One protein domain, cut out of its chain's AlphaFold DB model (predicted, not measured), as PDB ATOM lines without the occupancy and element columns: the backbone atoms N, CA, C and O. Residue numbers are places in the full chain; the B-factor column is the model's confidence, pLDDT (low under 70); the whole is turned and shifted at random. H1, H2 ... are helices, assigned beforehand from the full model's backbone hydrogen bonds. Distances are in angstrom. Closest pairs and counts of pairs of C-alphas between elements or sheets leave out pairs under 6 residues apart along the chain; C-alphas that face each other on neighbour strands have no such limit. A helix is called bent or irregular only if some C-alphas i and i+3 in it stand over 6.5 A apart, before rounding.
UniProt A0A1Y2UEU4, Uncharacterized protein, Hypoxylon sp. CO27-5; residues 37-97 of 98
ATOM      1  N   VAL A  37      40.558  -5.815 -63.729       96.75
ATOM      2  CA  VAL A  37      40.988  -6.288 -62.405       96.75
ATOM      3  C   VAL A  37      40.045  -5.790 -61.310       96.75
ATOM      4  O   VAL A  37      39.605  -6.579 -60.477       96.75
ATOM      5  N   LEU A  38      39.681  -4.505 -61.332       97.56
ATOM      6  CA  LEU A  38      38.723  -3.918 -60.391       97.56
ATOM      7  C   LEU A  38      37.355  -4.604 -60.466       97.56
ATOM      8  O   LEU A  38      36.795  -4.975 -59.434       97.56
ATOM      9  N   GLY A  39      36.837  -4.815 -61.676       97.62
ATOM     10  CA  GLY A  39      35.570  -5.507 -61.896       97.62
ATOM     11  C   GLY A  39      35.600  -6.952 -61.395       97.62
ATOM     12  O   GLY A  39      34.669  -7.390 -60.714       97.62
ATOM     13  N   ALA A  40      36.688  -7.679 -61.661       97.62
ATOM     14  CA  ALA A  40      36.875  -9.042 -61.175       97.62
ATOM     15  C   ALA A  40      36.940  -9.090 -59.639       97.62
ATOM     16  O   ALA A  40      36.191  -9.845 -59.017       97.62
ATOM     17  N   ALA A  41      37.766  -8.242 -59.021       97.88
ATOM     18  CA  ALA A  41      37.904  -8.170 -57.569       97.88
ATOM     19  C   ALA A  41      36.574  -7.820 -56.886       97.88
ATOM     20  O   ALA A  41      36.187  -8.463 -55.910       97.88
ATOM     21  N   TYR A  42      35.831  -6.853 -57.432       97.88
ATOM     22  CA  TYR A  42      34.511  -6.479 -56.929       97.88
ATOM     23  C   TYR A  42      33.505  -7.634 -57.034       97.88
ATOM     24  O   TYR A  42      32.771  -7.921 -56.086       97.88
ATOM     25  N   THR A  43      33.490  -8.338 -58.165       97.94
ATOM     26  CA  THR A  43      32.579  -9.470 -58.388       97.94
ATOM     27  C   THR A  43      32.864 -10.607 -57.410       97.94
ATOM     28  O   THR A  43      31.949 -11.104 -56.754       97.94
ATOM     29  N   VAL A  44      34.134 -10.983 -57.242       97.94
ATOM     30  CA  VAL A  44      34.529 -12.022 -56.281       97.94
ATOM     31  C   VAL A  44      34.213 -11.583 -54.852       97.94
ATOM     32  O   VAL A  44      33.582 -12.333 -54.109       97.94
ATOM     33  N   GLY A  45      34.571 -10.354 -54.473       97.75
ATOM     34  CA  GLY A  45      34.319  -9.831 -53.130       97.75
ATOM     35  C   GLY A  45      32.830  -9.799 -52.777       97.75
ATOM     36  O   GLY A  45      32.431 -10.232 -51.695       97.75
ATOM     37  N   THR A  46      31.979  -9.350 -53.703       97.44
ATOM     38  CA  THR A  46      30.522  -9.346 -53.496       97.44
ATOM     39  C   THR A  46      29.937 -10.755 -53.437       97.44
ATOM     40  O   THR A  46      29.038 -10.999 -52.631       97.44
ATOM     41  N   TYR A  47      30.448 -11.695 -54.234       97.19
ATOM     42  CA  TYR A  47      30.029 -13.095 -54.187       97.19
ATOM     43  C   TYR A  47      30.384 -13.758 -52.851       97.19
ATOM     44  O   TYR A  47      29.509 -14.334 -52.203       97.19
ATOM     45  N   VAL A  48      31.634 -13.614 -52.400       97.50
ATOM     46  CA  VAL A  48      32.096 -14.127 -51.101       97.50
ATOM     47  C   VAL A  48      31.265 -13.527 -49.970       97.50
ATOM     48  O   VAL A  48      30.720 -14.269 -49.156       97.50
ATOM     49  N   ARG A  49      31.060 -12.203 -49.963       96.00
ATOM     50  CA  ARG A  49      30.206 -11.536 -48.968       96.00
ATOM     51  C   ARG A  49      28.791 -12.115 -48.941       96.00
ATOM     52  O   ARG A  49      28.270 -12.385 -47.865       96.00
ATOM     53  N   LYS A  50      28.171 -12.330 -50.107       95.44
ATOM     54  CA  LYS A  50      26.829 -12.931 -50.196       95.44
ATOM     55  C   LYS A  50      26.792 -14.351 -49.640       95.44
ATOM     56  O   LYS A  50      25.812 -14.696 -48.988       95.44
ATOM     57  N   GLN A  51      27.819 -15.161 -49.891       94.88
ATOM     58  CA  GLN A  51      27.899 -16.506 -49.322       94.88
ATOM     59  C   GLN A  51      28.049 -16.466 -47.803       94.88
ATOM     60  O   GLN A  51      27.268 -17.118 -47.119       94.88
ATOM     61  N   LEU A  52      28.960 -15.642 -47.277       95.25
ATOM     62  CA  LEU A  52      29.135 -15.494 -45.829       95.25
ATOM     63  C   LEU A  52      27.842 -15.040 -45.150       95.25
ATOM     64  O   LEU A  52      27.469 -15.602 -44.132       95.25
ATOM     65  N   SER A  53      27.121 -14.067 -45.716       92.44
ATOM     66  CA  SER A  53      25.849 -13.615 -45.134       92.44
ATOM     67  C   SER A  53      24.759 -14.688 -45.163       92.44
ATOM     68  O   SER A  53      23.948 -14.753 -44.244       92.44
ATOM     69  N   ARG A  54      24.720 -15.532 -46.203       91.25
ATOM     70  CA  ARG A  54      23.776 -16.658 -46.267       91.25
ATOM     71  C   ARG A  54      24.118 -17.722 -45.234       91.25
ATOM     72  O   ARG A  54      23.228 -18.176 -44.525       91.25
ATOM     73  N   GLU A  55      25.392 -18.079 -45.142       91.50
ATOM     74  CA  GLU A  55      25.854 -19.107 -44.215       91.50
ATOM     75  C   GLU A  55      25.721 -18.655 -42.762       91.50
ATOM     76  O   GLU A  55      25.228 -19.416 -41.937       91.50
ATOM     77  N   ALA A  56      26.044 -17.393 -42.466       89.38
ATOM     78  CA  ALA A  56      25.838 -16.803 -41.147       89.38
ATOM     79  C   ALA A  56      24.378 -16.938 -40.695       89.38
ATOM     80  O   ALA A  56      24.124 -17.419 -39.599       89.38
ATOM     81  N   GLY A  57      23.410 -16.630 -41.566       87.31
ATOM     82  CA  GLY A  57      21.991 -16.808 -41.244       87.31
ATOM     83  C   GLY A  57      21.596 -18.272 -40.995       87.31
ATOM     84  O   GLY A  57      20.776 -18.552 -40.118       87.31
ATOM     85  N   THR A  58      22.182 -19.218 -41.735       90.00
ATOM     86  CA  THR A  58      21.976 -20.659 -41.501       90.00
ATOM     87  C   THR A  58      22.556 -21.090 -40.155       90.00
ATOM     88  O   THR A  58      21.869 -21.759 -39.383       90.00
ATOM     89  N   MET A  59      23.791 -20.687 -39.849       89.19
ATOM     90  CA  MET A  59      24.451 -21.001 -38.582       89.19
ATOM     91  C   MET A  59      23.710 -20.376 -37.398       89.19
ATOM     92  O   MET A  59      23.430 -21.081 -36.434       89.19
ATOM     93  N   ASP A  60      23.297 -19.112 -37.497       88.25
ATOM     94  CA  ASP A  60      22.495 -18.434 -36.473       88.25
ATOM     95  C   ASP A  60      21.192 -19.181 -36.204       88.25
ATOM     96  O   ASP A  60      20.816 -19.401 -35.052       88.25
ATOM     97  N   ARG A  61      20.519 -19.651 -37.259       87.56
ATOM     98  CA  ARG A  61      19.314 -20.467 -37.112       87.56
ATOM     99  C   ARG A  61      19.609 -21.769 -36.369       87.56
ATOM    100  O   ARG A  61      18.869 -22.107 -35.450       87.56
ATOM    101  N   ILE A  62      20.675 -22.482 -36.723       87.81
ATOM    102  CA  ILE A  62      21.066 -23.728 -36.047       87.81
ATOM    103  C   ILE A  62      21.406 -23.464 -34.573       87.81
ATOM    104  O   ILE A  62      20.898 -24.156 -33.690       87.81
ATOM    105  N   PHE A  63      22.209 -22.441 -34.282       85.69
ATOM    106  CA  PHE A  63      22.569 -22.092 -32.911       85.69
ATOM    107  C   PHE A  63      21.359 -21.631 -32.099       85.69
ATOM    108  O   PHE A  63      21.224 -22.021 -30.942       85.69
ATOM    109  N   SER A  64      20.423 -20.891 -32.701       84.88
ATOM    110  CA  SER A  64      19.188 -20.477 -32.027       84.88
ATOM    111  C   SER A  64      18.337 -21.666 -31.568       84.88
ATOM    112  O   SER A  64      17.734 -21.609 -30.501       84.88
ATOM    113  N   GLN A  65      18.345 -22.777 -32.315       84.38
ATOM    114  CA  GLN A  65      17.634 -24.002 -31.936       84.38
ATOM    115  C   GLN A  65      18.295 -24.737 -30.763       84.38
ATOM    116  O   GLN A  65      17.619 -25.458 -30.036       84.38
ATOM    117  N   GLN A  66      19.604 -24.565 -30.573       81.75
ATOM    118  CA  GLN A  66      20.362 -25.183 -29.481       81.75
ATOM    119  C   GLN A  66      20.497 -24.291 -28.243       81.75
ATOM    120  O   GLN A  66      20.920 -24.770 -27.195       81.75
ATOM    121  N   ASN A  67      20.137 -23.011 -28.339       83.38
ATOM    122  CA  ASN A  67      20.194 -22.050 -27.237       83.38
ATOM    123  C   ASN A  67      18.830 -21.895 -26.542       83.38
ATOM    124  O   ASN A  67      18.454 -20.796 -26.129       83.38
ATOM    125  N   THR A  68      18.060 -22.980 -26.417       88.25
ATOM    126  CA  THR A  68      16.839 -22.968 -25.601       88.25
ATOM    127  C   THR A  68      17.191 -22.996 -24.107       88.25
ATOM    128  O   THR A  68      18.250 -23.516 -23.733       88.25
ATOM    129  N   PRO A  69      16.314 -22.482 -23.220       88.81
ATOM    130  CA  PRO A  69      16.562 -22.488 -21.777       88.81
ATOM    131  C   PRO A  69      16.839 -23.887 -21.216       88.81
ATOM    132  O   PRO A  69      17.689 -24.048 -20.342       88.81
ATOM    133  N   GLU A  70      16.161 -24.909 -21.742       88.50
ATOM    134  CA  GLU A  70      16.332 -26.301 -21.315       88.50
ATOM    135  C   GLU A  70      17.715 -26.853 -21.684       88.50
ATOM    136  O   GLU A  70      18.370 -27.494 -20.860       88.50
ATOM    137  N   VAL A  71      18.185 -26.578 -22.905       88.25
ATOM    138  CA  VAL A  71      19.498 -27.041 -23.378       88.25
ATOM    139  C   VAL A  71      20.620 -26.289 -22.668       88.25
ATOM    140  O   VAL A  71      21.606 -26.905 -22.267       88.25
ATOM    141  N   GLU A  72      20.466 -24.984 -22.438       87.69
ATOM    142  CA  GLU A  72      21.417 -24.199 -21.645       87.69
ATOM    143  C   GLU A  72      21.469 -24.677 -20.184       87.69
ATOM    144  O   GLU A  72      22.559 -24.812 -19.630       87.69
ATOM    145  N   ALA A  73      20.333 -25.020 -19.565       90.19
ATOM    146  CA  ALA A  73      20.311 -25.602 -18.220       90.19
ATOM    147  C   ALA A  73      21.018 -26.970 -18.174       90.19
ATOM    148  O   ALA A  73      21.835 -27.222 -17.283       90.19
ATOM    149  N   ALA A  74      20.774 -27.835 -19.165       89.81
ATOM    150  CA  ALA A  74      21.462 -29.118 -19.286       89.81
ATOM    151  C   ALA A  74      22.976 -28.945 -19.506       89.81
ATOM    152  O   ALA A  74      23.777 -29.633 -18.869       89.81
ATOM    153  N   ARG A  75      23.382 -27.987 -20.350       88.06
ATOM    154  CA  ARG A  75      24.785 -27.639 -20.619       88.06
ATOM    155  C   ARG A  75      25.478 -27.110 -19.362       88.06
ATOM    156  O   ARG A  75      26.569 -27.575 -19.038       88.06
ATOM    157  N   LYS A  76      24.833 -26.209 -18.612       89.94
ATOM    158  CA  LYS A  76      25.344 -25.688 -17.331       89.94
ATOM    159  C   LYS A  76      25.532 -26.793 -16.296       89.94
ATOM    160  O   LYS A  76      26.554 -26.819 -15.616       89.94
ATOM    161  N   LYS A  77      24.587 -27.736 -16.221       90.94
ATOM    162  CA  LYS A  77      24.688 -28.910 -15.346       90.94
ATOM    163  C   LYS A  77      25.847 -29.823 -15.749       90.94
ATOM    164  O   LYS A  77      26.622 -30.229 -14.890       90.94
ATOM    165  N   ALA A  78      25.986 -30.129 -17.040       91.06
ATOM    166  CA  ALA A  78      27.052 -30.988 -17.554       91.06
ATOM    167  C   ALA A  78      28.450 -30.392 -17.325       91.06
ATOM    168  O   ALA A  78      29.375 -31.110 -16.962       91.06
ATOM    169  N   LEU A  79      28.584 -29.075 -17.490       88.62
ATOM    170  CA  LEU A  79      29.831 -28.341 -17.256       88.62
ATOM    171  C   LEU A  79      30.058 -27.985 -15.779       88.62
ATOM    172  O   LEU A  79      31.076 -27.379 -15.456       88.62
ATOM    173  N   GLN A  80      29.128 -28.351 -14.889       90.88
ATOM    174  CA  GLN A  80      29.177 -28.028 -13.461       90.88
ATOM    175  C   GLN A  80      29.438 -26.535 -13.209       90.88
ATOM    176  O   GLN A  80      30.239 -26.166 -12.351       90.88
ATOM    177  N   VAL A  81      28.759 -25.666 -13.966       89.50
ATOM    178  CA  VAL A  81      28.988 -24.209 -13.956       89.50
ATOM    179  C   VAL A  81      28.826 -23.598 -12.561       89.50
ATOM    180  O   VAL A  81      29.530 -22.653 -12.224       89.50
ATOM    181  N   GLU A  82      27.952 -24.155 -11.722       86.88
ATOM    182  CA  GLU A  82      27.761 -23.700 -10.335       86.88
ATOM    183  C   GLU A  82      28.977 -23.964  -9.434       86.88
ATOM    184  O   GLU A  82      29.215 -23.211  -8.496       86.88
ATOM    185  N   VAL A  83      29.750 -25.017  -9.719       87.94
ATOM    186  CA  VAL A  83      30.911 -25.428  -8.913       87.94
ATOM    187  C   VAL A  83      32.205 -24.857  -9.488       87.94
ATOM    188  O   VAL A  83      33.051 -24.366  -8.745       87.94
ATOM    189  N   ASN A  84      32.351 -24.896 -10.815       86.62
ATOM    190  CA  ASN A  84      33.606 -24.592 -11.508       86.62
ATOM    191  C   ASN A  84      33.603 -23.223 -12.216       86.62
ATOM    192  O   ASN A  84      34.628 -22.810 -12.756       86.62
ATOM    193  N   GLY A  85      32.469 -22.516 -12.216       85.19
ATOM    194  CA  GLY A  85      32.272 -21.286 -12.982       85.19
ATOM    195  C   GLY A  85      31.948 -21.543 -14.457       85.19
ATOM    196  O   GLY A  85      32.142 -22.638 -14.985       85.19
ATOM    197  N   ASP A  86      31.419 -20.522 -15.140       87.31
ATOM    198  CA  ASP A  86      31.112 -20.624 -16.570       87.31
ATOM    199  C   ASP A  86      32.406 -20.463 -17.387       87.31
ATOM    200  O   ASP A  86      33.025 -19.393 -17.334       87.31
ATOM    201  N   PRO A  87      32.824 -21.472 -18.173       83.62
ATOM    202  CA  PRO A  87      34.034 -21.379 -18.985       83.62
ATOM    203  C   PRO A  87      33.991 -20.237 -20.013       83.62
ATOM    204  O   PRO A  87      35.049 -19.761 -20.424       83.62
ATOM    205  N   ARG A  88      32.804 -19.743 -20.395       83.88
ATOM    206  CA  ARG A  88      32.647 -18.582 -21.293       83.88
ATOM    207  C   ARG A  88      33.104 -17.269 -20.654       83.88
ATOM    208  O   ARG A  88      33.507 -16.357 -21.373       83.88
ATOM    209  N   ASN A  89      33.094 -17.195 -19.324       86.62
ATOM    210  CA  ASN A  89      33.470 -16.005 -18.559       86.62
ATOM    211  C   ASN A  89      34.944 -16.014 -18.123       86.62
ATOM    212  O   ASN A  89      35.377 -15.133 -17.383       86.62
ATOM    213  N   ASN A  90      35.734 -16.998 -18.558       83.56
ATOM    214  CA  ASN A  90      37.160 -17.053 -18.251       83.56
ATOM    215  C   ASN A  90      37.932 -15.965 -19.028       83.56
ATOM    216  O   ASN A  90      37.628 -15.692 -20.187       83.56
ATOM    217  N   LEU A  91      38.977 -15.402 -18.411       85.62
ATOM    218  CA  LEU A  91      39.975 -14.502 -19.015       85.62
ATOM    219  C   LEU A  91      40.523 -14.996 -20.360       85.62
ATOM    220  O   LEU A  91      40.795 -14.197 -21.251       85.62
ATOM    221  N   LEU A  92      40.662 -16.312 -20.530       86.12
ATOM    222  CA  LEU A  92      41.133 -16.900 -21.787       86.12
ATOM    223  C   LEU A  92      40.135 -16.733 -22.949       86.12
ATOM    224  O   LEU A  92      40.524 -16.879 -24.104       86.12
ATOM    225  N   ASN A  93      38.875 -16.394 -22.661       83.94
ATOM    226  CA  ASN A  93      37.823 -16.157 -23.648       83.94
ATOM    227  C   ASN A  93      37.565 -14.657 -23.904       83.94
ATOM    228  O   ASN A  93      36.451 -14.268 -24.248       83.94
ATOM    229  N   PHE A  94      38.583 -13.798 -23.759       85.06
ATOM    230  CA  PHE A  94      38.427 -12.343 -23.912       85.06
ATOM    231  C   PHE A  94      37.893 -11.899 -25.287       85.06
ATOM    232  O   PHE A  94      37.275 -10.846 -25.400       85.06
ATOM    233  N   LEU A  95      38.103 -12.703 -26.337       80.69
ATOM    234  CA  LEU A  95      37.594 -12.433 -27.688       80.69
ATOM    235  C   LEU A  95      36.074 -12.617 -27.816       80.69
ATOM    236  O   LEU A  95      35.488 -12.136 -28.781       80.69
ATOM    237  N   GLY A  96      35.445 -13.329 -26.878       72.00
ATOM    238  CA  GLY A  96      34.004 -13.583 -26.855       72.00
ATOM    239  C   GLY A  96      33.214 -12.627 -25.958       72.00
ATOM    240  O   GLY A  96      32.015 -12.824 -25.788       72.00
ATOM    241  N   TRP A  97      33.865 -11.633 -25.349       77.06
ATOM    242  CA  TRP A  97      33.217 -10.637 -24.498       77.06
ATOM    243  C   TRP A  97      32.637  -9.511 -25.364       77.06
ATOM    244  O   TRP A  97      33.302  -8.509 -25.618       77.06
TER     245      TRP A  97
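What this domain is: This is residues 37 to 97 of the 98 residues of an uncharacterized protein of Hypoxylon sp. CO27-5 (UniProt A0A1Y2UEU4). A long straight helix, H1, makes most of the length, and after it the rest turns a corner through H2 and folds back by way of H3 to the small helix H4, as a hook at the end of a long shaft. The hook is open and loosely built, and no helix touches another. The printed part has 61 residues with four named helices, in the order H1, H2, H3, H4, and no named strand; the class is all helix. The whole is extended, with a radius of gyration of the C-alphas of 18.6 A and spans of 58 by 27 by 13 A.

How they stand to each other: H1, residues 37 to 66, stands free over its whole length. It is close to but not clearly touching H2, residues 69 to 78; their closest C-alphas, those of Gln 66 and Glu 72, are 8.0 A apart. Their lines are about perpendicular, at 82 degrees. H2 is close to but not clearly touching H3, residues 81 to 84; their closest C-alphas, those of Lys 76 and Glu 82, are 7.7 A apart. H4, residues 91 to 96, is apart from H1, H2 and H3, and H1 is apart from H3. Every O i to N i+4 pair is within hydrogen-bond range in H1 and H2, H3 is too short for such a pair, and H4 has 0 of 2, with 2 of 3 O i to N i+3 pairs within range.

Where its parts are: H1 begins at C-alpha 37 (40.988, -6.288, -62.405) and ends at C-alpha 66 (20.362, -25.183, -29.481), 43.2 A away. H2 is 14.1 A long, H3 5.2 A and H4 9.9 A. H4 ends at C-alpha 96 (34.004, -13.583, -26.855) and is irregular: C-alphas 92 and 95 are 8.2 A apart.

The domain as a whole: The two C-alphas farthest apart, those of Val 37 and Val 83, are 57.7 A apart. The printed part has no cut. The links from H1 to H2 and from H2 to H3 are tight, and that from H3 to H4 is short. The mean pLDDT of the printed part is 89.5, and no printed residue is under 70.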